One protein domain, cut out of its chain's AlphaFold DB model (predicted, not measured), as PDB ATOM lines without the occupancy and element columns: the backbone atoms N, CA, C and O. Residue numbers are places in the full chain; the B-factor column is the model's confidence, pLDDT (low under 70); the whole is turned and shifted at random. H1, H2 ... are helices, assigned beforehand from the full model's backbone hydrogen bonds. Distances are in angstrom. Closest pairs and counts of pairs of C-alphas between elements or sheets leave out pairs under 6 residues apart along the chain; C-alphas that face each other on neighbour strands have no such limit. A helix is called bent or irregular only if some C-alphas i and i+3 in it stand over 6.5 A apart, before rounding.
ATOM      1  N   ASN A 268     197.817 145.888 177.210       94.19
ATOM      2  CA  ASN A 268     197.493 147.154 177.863       94.19
ATOM      3  C   ASN A 268     197.128 146.885 179.331       94.19
ATOM      4  O   ASN A 268     197.080 145.732 179.760       94.19
ATOM      5  N   ASN A 269     196.809 147.935 180.086       94.50
ATOM      6  CA  ASN A 269     196.485 147.844 181.514       94.50
ATOM      7  C   ASN A 269     195.402 146.809 181.884       94.50
ATOM      8  O   ASN A 269     195.467 146.241 182.970       94.50
ATOM      9  N   SER A 270     194.433 146.513 181.008       92.94
ATOM     10  CA  SER A 270     193.399 145.499 181.286       92.94
ATOM     11  C   SER A 270     193.928 144.061 181.316       92.94
ATOM     12  O   SER A 270     193.240 143.170 181.809       92.94
ATOM     13  N   HIS A 271     195.146 143.834 180.817       93.50
ATOM     14  CA  HIS A 271     195.773 142.518 180.748       93.50
ATOM     15  C   HIS A 271     196.705 142.211 181.925       93.50
ATOM     16  O   HIS A 271     197.074 141.057 182.138       93.50
ATOM     17  N   VAL A 272     197.054 143.229 182.715       91.56
ATOM     18  CA  VAL A 272     197.913 143.102 183.900       91.56
ATOM     19  C   VAL A 272     197.466 141.986 184.859       91.56
ATOM     20  O   VAL A 272     198.330 141.199 185.242       91.56
ATOM     21  N   PRO A 273     196.169 141.819 185.197       89.75
ATOM     22  CA  PRO A 273     195.755 140.782 186.146       89.75
ATOM     23  C   PRO A 273     196.085 139.366 185.653       89.75
ATOM     24  O   PRO A 273     196.375 138.477 186.449       89.75
ATOM     25  N   TYR A 274     196.053 139.146 184.335       89.31
ATOM     26  CA  TYR A 274     196.347 137.848 183.730       89.31
ATOM     27  C   TYR A 274     197.848 137.547 183.766       89.31
ATOM     28  O   TYR A 274     198.250 136.453 184.145       89.31
ATOM     29  N   LEU A 275     198.679 138.543 183.441       89.88
ATOM     30  CA  LEU A 275     200.137 138.410 183.456       89.88
ATOM     31  C   LEU A 275     200.701 138.255 184.870       89.88
ATOM     32  O   LEU A 275     201.652 137.503 185.057       89.88
ATOM     33  N   VAL A 276     200.115 138.934 185.862       88.12
ATOM     34  CA  VAL A 276     200.521 138.819 187.274       88.12
ATOM     35  C   VAL A 276     200.346 137.390 187.789       88.12
ATOM     36  O   VAL A 276     201.186 136.896 188.536       88.12
ATOM     37  N   ASN A 277     199.289 136.711 187.349       83.56
ATOM     38  CA  ASN A 277     199.006 135.325 187.715       83.56
ATOM     39  C   ASN A 277     199.765 134.298 186.857       83.56
ATOM     40  O   ASN A 277     199.683 133.099 187.127       83.56
ATOM     41  N   ASN A 278     200.498 134.731 185.827       88.06
ATOM     42  CA  ASN A 278     201.351 133.837 185.053       88.06
ATOM     43  C   ASN A 278     202.653 133.586 185.825       88.06
ATOM     44  O   ASN A 278     203.366 134.550 186.124       88.06
ATOM     45  N   PRO A 279     203.037 132.327 186.092       83.81
ATOM     46  CA  PRO A 279     204.269 132.035 186.820       83.81
ATOM     47  C   PRO A 279     205.527 132.527 186.097       83.81
ATOM     48  O   PRO A 279     206.536 132.741 186.735       83.81
ATOM     49  N   ASN A 280     205.492 132.771 184.789       84.12
ATOM     50  CA  ASN A 280     206.618 133.314 184.026       84.12
ATOM     51  C   ASN A 280     206.381 134.769 183.564       84.12
ATOM     52  O   ASN A 280     207.207 135.349 182.855       84.12
ATOM     53  N   GLY A 281     205.263 135.386 183.967       86.69
ATOM     54  CA  GLY A 281     204.808 136.684 183.460       86.69
ATOM     55  C   GLY A 281     205.595 137.890 183.965       86.69
ATOM     56  O   GLY A 281     205.599 138.925 183.296       86.69
ATOM     57  N   LEU A 282     206.294 137.768 185.099       86.25
ATOM     58  CA  LEU A 282     206.992 138.887 185.743       86.25
ATOM     59  C   LEU A 282     207.977 139.579 184.789       86.25
ATOM     60  O   LEU A 282     207.945 140.801 184.644       86.25
ATOM     61  N   SER A 283     208.783 138.794 184.072       85.12
ATOM     62  CA  SER A 283     209.771 139.308 183.113       85.12
ATOM     63  C   SER A 283     209.141 140.151 181.997       85.12
ATOM     64  O   SER A 283     209.700 141.171 181.586       85.12
ATOM     65  N   LEU A 284     207.952 139.763 181.528       90.62
ATOM     66  CA  LEU A 284     207.212 140.508 180.520       90.62
ATOM     67  C   LEU A 284     206.627 141.792 181.113       90.62
ATOM     68  O   LEU A 284     206.771 142.844 180.499       90.62
ATOM     69  N   ILE A 285     206.050 141.751 182.319       91.25
ATOM     70  CA  ILE A 285     205.538 142.954 183.000       91.25
ATOM     71  C   ILE A 285     206.648 144.010 183.126       91.25
ATOM     72  O   ILE A 285     206.424 145.177 182.804       91.25
ATOM     73  N   GLU A 286     207.868 143.619 183.504       88.94
ATOM     74  CA  GLU A 286     208.997 144.552 183.582       88.94
ATOM     75  C   GLU A 286     209.361 145.183 182.232       88.94
ATOM     76  O   GLU A 286     209.680 146.374 182.166       88.94
ATOM     77  N   LYS A 287     209.330 144.399 181.147       90.56
ATOM     78  CA  LYS A 287     209.566 144.910 179.789       90.56
ATOM     79  C   LYS A 287     208.485 145.915 179.392       90.56
ATOM     80  O   LYS A 287     208.823 147.000 178.925       90.56
ATOM     81  N   LEU A 288     207.216 145.591 179.639       94.25
ATOM     82  CA  LEU A 288     206.072 146.447 179.312       94.25
ATOM     83  C   LEU A 288     206.094 147.767 180.104       94.25
ATOM     84  O   LEU A 288     205.800 148.820 179.541       94.25
ATOM     85  N   LEU A 289     206.498 147.737 181.382       92.38
ATOM     86  CA  LEU A 289     206.693 148.940 182.205       92.38
ATOM     87  C   LEU A 289     207.820 149.827 181.663       92.38
ATOM     88  O   LEU A 289     207.664 151.041 181.576       92.38
ATOM     89  N   LYS A 290     208.958 149.236 181.268       91.62
ATOM     90  CA  LYS A 290     210.076 149.979 180.649       91.62
ATOM     91  C   LYS A 290     209.681 150.636 179.324       91.62
ATOM     92  O   LYS A 290     210.279 151.641 178.961       91.62
ATOM     93  N   GLN A 291     208.718 150.051 178.619       92.94
ATOM     94  CA  GLN A 291     208.179 150.557 177.357       92.94
ATOM     95  C   GLN A 291     206.968 151.484 177.548       92.94
ATOM     96  O   GLN A 291     206.377 151.899 176.557       92.94
ATOM     97  N   GLU A 292     206.577 151.782 178.793       93.62
ATOM     98  CA  GLU A 292     205.414 152.618 179.132       93.62
ATOM     99  C   GLU A 292     204.080 152.112 178.533       93.62
ATOM    100  O   GLU A 292     203.113 152.861 178.405       93.62
ATOM    101  N   GLN A 293     203.992 150.820 178.186       94.44
ATOM    102  CA  GLN A 293     202.775 150.199 177.637       94.44
ATOM    103  C   GLN A 293     201.738 149.875 178.719       94.44
ATOM    104  O   GLN A 293     200.536 149.795 178.449       94.44
ATOM    105  N   ILE A 294     202.206 149.682 179.952       94.62
ATOM    106  CA  ILE A 294     201.380 149.500 181.144       94.62
ATOM    107  C   ILE A 294     201.858 150.443 182.251       94.62
ATOM    108  O   ILE A 294     203.008 150.873 182.263       94.62
ATOM    109  N   SER A 295     200.967 150.761 183.185       92.44
ATOM    110  CA  SER A 295     201.239 151.672 184.300       92.44
ATOM    111  C   SER A 295     201.636 150.919 185.572       92.44
ATOM    112  O   SER A 295     201.002 149.925 185.933       92.44
ATOM    113  N   GLU A 296     202.639 151.444 186.285       88.25
ATOM    114  CA  GLU A 296     203.064 150.961 187.611       88.25
ATOM    115  C   GLU A 296     201.880 150.940 188.595       88.25
ATOM    116  O   GLU A 296     201.670 149.936 189.269       88.25
ATOM    117  N   ASP A 297     201.026 151.969 188.589       88.94
ATOM    118  CA  ASP A 297     199.856 152.054 189.475       88.94
ATOM    119  C   ASP A 297     198.869 150.901 189.267       88.94
ATOM    120  O   ASP A 297     198.211 150.464 190.209       88.94
ATOM    121  N   VAL A 298     198.734 150.402 188.035       90.75
ATOM    122  CA  VAL A 298     197.839 149.276 187.729       90.75
ATOM    123  C   VAL A 298     198.450 147.964 188.199       90.75
ATOM    124  O   VAL A 298     197.740 147.148 188.779       90.75
ATOM    125  N   VAL A 299     199.755 147.773 187.996       88.44
ATOM    126  CA  VAL A 299     200.489 146.593 188.480       88.44
ATOM    127  C   VAL A 299     200.404 146.496 190.003       88.44
ATOM    128  O   VAL A 299     200.090 145.433 190.536       88.44
ATOM    129  N   MET A 300     200.573 147.619 190.703       84.88
ATOM    130  CA  MET A 300     200.549 147.660 192.166       84.88
ATOM    131  C   MET A 300     199.176 147.341 192.780       84.88
ATOM    132  O   MET A 300     199.124 146.875 193.915       84.88
ATOM    133  N   ARG A 301     198.062 147.475 192.038       88.81
ATOM    134  CA  ARG A 301     196.735 147.005 192.504       88.81
ATOM    135  C   ARG A 301     196.671 145.490 192.705       88.81
ATOM    136  O   ARG A 301     195.829 145.024 193.463       88.81
ATOM    137  N   TYR A 302     197.547 144.740 192.039       86.50
ATOM    138  CA  TYR A 302     197.633 143.279 192.111       86.50
ATOM    139  C   TYR A 302     198.849 142.817 192.924       86.50
ATOM    140  O   TYR A 302     199.362 141.719 192.729       86.50
ATOM    141  N   TYR A 303     199.307 143.653 193.863       77.44
ATOM    142  CA  TYR A 303     200.417 143.355 194.767       77.44
ATOM    143  C   TYR A 303     200.294 141.979 195.428       77.44
ATOM    144  O   TYR A 303     201.244 141.202 195.412       77.44
ATOM    145  N   SER A 304     199.122 141.673 195.998       75.81
ATOM    146  CA  SER A 304     198.911 140.424 196.742       75.81
ATOM    147  C   SER A 304     199.112 139.192 195.855       75.81
ATOM    148  O   SER A 304     199.611 138.167 196.317       75.81
ATOM    149  N   ASP A 305     198.750 139.298 194.580       81.25
ATOM    150  CA  ASP A 305     198.903 138.216 193.610       81.25
ATOM    151  C   ASP A 305     200.364 138.115 193.136       81.25
ATOM    152  O   ASP A 305     200.907 137.022 193.013       81.25
ATOM    153  N   LEU A 306     201.054 139.251 192.965       76.38
ATOM    154  CA  LEU A 306     202.485 139.284 192.640       76.38
ATOM    155  C   LEU A 306     203.339 138.611 193.716       76.38
ATOM    156  O   LEU A 306     204.175 137.779 193.387       76.38
ATOM    157  N   VAL A 307     203.125 138.936 194.994       72.25
ATOM    158  CA  VAL A 307     203.933 138.376 196.096       72.25
ATOM    159  C   VAL A 307     203.620 136.913 196.394       72.25
ATOM    160  O   VAL A 307     204.351 136.273 197.140       72.25
ATOM    161  N   THR A 308     202.526 136.379 195.853       71.06
ATOM    162  CA  THR A 308     202.189 134.953 195.958       71.06
ATOM    163  C   THR A 308     202.578 134.170 194.706       71.06
ATOM    164  O   THR A 308     202.543 132.937 194.727       71.06
ATOM    165  N   ASN A 309     203.006 134.854 193.642       70.62
ATOM    166  CA  ASN A 309     203.539 134.227 192.444       70.62
ATOM    167  C   ASN A 309     204.909 133.587 192.757       70.62
ATOM    168  O   ASN A 309     205.819 134.297 193.189       70.62
ATOM    169  N   PRO A 310     205.099 132.273 192.531       67.69
ATOM    170  CA  PRO A 310     206.353 131.587 192.848       67.69
ATOM    171  C   PRO A 310     207.595 132.239 192.228       67.69
ATOM    172  O   PRO A 310     208.619 132.356 192.898       67.69
ATOM    173  N   ALA A 311     207.490 132.751 190.998       67.75
ATOM    174  CA  ALA A 311     208.618 133.387 190.319       67.75
ATOM    175  C   ALA A 311     209.011 134.748 190.898       67.75
ATOM    176  O   ALA A 311     210.058 135.283 190.543       67.75
ATOM    177  N   PHE A 312     208.202 135.318 191.796       64.50
ATOM    178  CA  PHE A 312     208.575 136.524 192.525       64.50
ATOM    179  C   PHE A 312     209.776 136.283 193.452       64.50
ATOM    180  O   PHE A 312     210.608 137.172 193.616       64.50
ATOM    181  N   PHE A 313     209.891 135.080 194.026       55.66
ATOM    182  CA  PHE A 313     210.980 134.715 194.941       55.66
ATOM    183  C   PHE A 313     212.175 134.046 194.249       55.66
ATOM    184  O   PHE A 313     213.225 133.929 194.871       55.66
ATOM    185  N   ASP A 314     212.031 133.647 192.980       51.88
ATOM    186  CA  ASP A 314     213.138 133.165 192.135       51.88
ATOM    187  C   ASP A 314     213.964 134.314 191.524       51.88
ATOM    188  O   ASP A 314     214.978 134.082 190.864       51.88
ATOM    189  N   VAL A 315     213.555 135.570 191.730       53.56
ATOM    190  CA  VAL A 315     214.435 136.719 191.500       53.56
ATOM    191  C   VAL A 315     215.501 136.682 192.592       53.56
ATOM    192  O   VAL A 315     215.144 136.575 193.761       53.56
ATOM    193  N   ASP A 316     216.785 136.783 192.234       47.75
ATOM    194  CA  ASP A 316     217.890 136.958 193.187       47.75
ATOM    195  C   ASP A 316     217.661 138.240 194.009       47.75
ATOM    196  O   ASP A 316     218.139 139.329 193.681       47.75
ATOM    197  N   LEU A 317     216.848 138.133 195.059       53.44
ATOM    198  CA  LEU A 317     216.559 139.215 195.976       53.44
ATOM    199  C   LEU A 317     217.846 139.482 196.750       53.44
ATOM    200  O   LEU A 317     218.306 138.634 197.517       53.44
ATOM    201  N   ASP A 318     218.428 140.670 196.575       58.03
ATOM    202  CA  ASP A 318     219.501 141.131 197.450       58.03
ATOM    203  C   ASP A 318     218.906 141.410 198.837       58.03
ATOM    204  O   ASP A 318     218.495 142.520 199.185       58.03
ATOM    205  N   TYR A 319     218.830 140.352 199.645       51.84
ATOM    206  CA  TYR A 319     218.352 140.408 201.020       51.84
ATOM    207  C   TYR A 319     219.175 141.379 201.876       51.84
ATOM    208  O   TYR A 319     218.650 141.904 202.859       51.84
ATOM    209  N   GLN A 320     220.437 141.658 201.524       50.88
ATOM    210  CA  GLN A 320     221.245 142.640 202.245       50.88
ATOM    211  C   GLN A 320     220.802 144.063 201.917       50.88
ATOM    212  O   GLN A 320     220.718 144.898 202.820       50.88
ATOM    213  N   GLU A 321     220.503 144.358 200.654       63.84
ATOM    214  CA  GLU A 321     219.950 145.650 200.247       63.84
ATOM    215  C   GLU A 321     218.541 145.860 200.823       63.84
ATOM    216  O   GLU A 321     218.267 146.905 201.419       63.84
ATOM    217  N   LEU A 322     217.687 144.832 200.770       54.06
ATOM    218  CA  LEU A 322     216.352 144.854 201.378       54.06
ATOM    219  C   LEU A 322     216.408 145.066 202.888       54.06
ATOM    220  O   LEU A 322     215.702 145.922 203.417       54.06
ATOM    221  N   SER A 323     217.283 144.336 203.585       56.22
ATOM    222  CA  SER A 323     217.484 144.525 205.019       56.22
ATOM    223  C   SER A 323     217.927 145.951 205.326       56.22
ATOM    224  O   SER A 323     217.387 146.547 206.249       56.22
ATOM    225  N   LYS A 324     218.855 146.536 204.556       66.31
ATOM    226  CA  LYS A 324     219.303 147.922 204.775       66.31
ATOM    227  C   LYS A 324     218.154 148.919 204.632       66.31
ATOM    228  O   LYS A 324     218.038 149.826 205.452       66.31
ATOM    229  N   GLU A 325     217.307 148.763 203.623       62.59
ATOM    230  CA  GLU A 325     216.186 149.675 203.374       62.59
ATOM    231  C   GLU A 325     215.041 149.499 204.386       62.59
ATOM    232  O   GLU A 325     214.552 150.488 204.934       62.59
ATOM    233  N   CYS A 326     214.668 148.262 204.731       54.03
ATOM    234  CA  CYS A 326     213.679 147.994 205.781       54.03
ATOM    235  C   CYS A 326     214.169 148.456 207.161       54.03
ATOM    236  O   CYS A 326     213.411 149.062 207.923       54.03
ATOM    237  N   SER A 327     215.450 148.237 207.474       64.75
ATOM    238  CA  SER A 327     216.046 148.701 208.725       64.75
ATOM    239  C   SER A 327     216.099 150.223 208.811       64.75
ATOM    240  O   SER A 327     215.904 150.734 209.904       64.75
ATOM    241  N   LYS A 328     216.277 150.971 207.710       70.81
ATOM    242  CA  LYS A 328     216.207 152.450 207.733       70.81
ATOM    243  C   LYS A 328     214.846 152.960 208.205       70.81
ATOM    244  O   LYS A 328     214.786 153.917 208.969       70.81
ATOM    245  N   ILE A 329     213.762 152.322 207.763       62.28
ATOM    246  CA  ILE A 329     212.394 152.718 208.121       62.28
ATOM    247  C   ILE A 329     212.151 152.501 209.621       62.28
ATOM    248  O   ILE A 329     211.749 153.431 210.318       62.28
ATOM    249  N   ILE A 330     212.468 151.302 210.119       64.31
ATOM    250  CA  ILE A 330     212.315 150.956 211.540       64.31
ATOM    251  C   ILE A 330     213.251 151.805 212.405       64.31
ATOM    252  O   ILE A 330     212.852 152.282 213.461       64.31
TER     253      ILE A 330
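What this domain is: This is residues 268 to 330 of the 363 residues of an uncharacterized protein of viral metagenome (UniProt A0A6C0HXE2). A compact body, the hairpin H1 and H2 with H3 packed on H1 and H4 near H1, is joined by a long link to H5; residues 316 to 330 stick out. The printed part has 63 residues with five named helices, H1 to H5, all helix. It is only just loose, close to compact, radius of gyration of the C-alphas 13.1 A, spanning 36 by 21 by 20 A.

Where its parts are: H1, residues 269 to 276, begins at C-alpha (196.485, 147.844, 181.514), spans 11.4 A and is irregular: C-alphas 270 and 273 are 7.2 A apart. H2, residues 282 to 290, spans 12.6 A; H3, 296 to 300, 6.2 A; H4, 303 to 306, 5.0 A. H5, residues 319 to 330, spans 16.1 A, ending at C-alpha (212.315, 150.956, 211.540).

How they stand to each other: H1 and H2, a hairpin, touch at a shallow tilt of 29 degrees, opposite ways; closest C-alphas Val 276 and Leu 282, 6.6 A. H3 touches H1, closest C-alphas Val 299 and Val 272, 6.3 A. H4 is close to H1 but not clearly touching, closest C-alphas Leu 306 and Val 276, 5.7 A. H5 is apart from H1 to H4. Each O i to N i+4 pair is within hydrogen-bond range in H2, H3 and H5, 2 of 4 in H1; H4 is too short.

The domain as a whole: The printed part has no cut. The farthest C-alphas, Asn 268 and Ile 330, are 37.0 A apart. The H4 to H5 link is long, 12 residues. pLDDT is under 70 at residues 310 to 327 and 329 to 330.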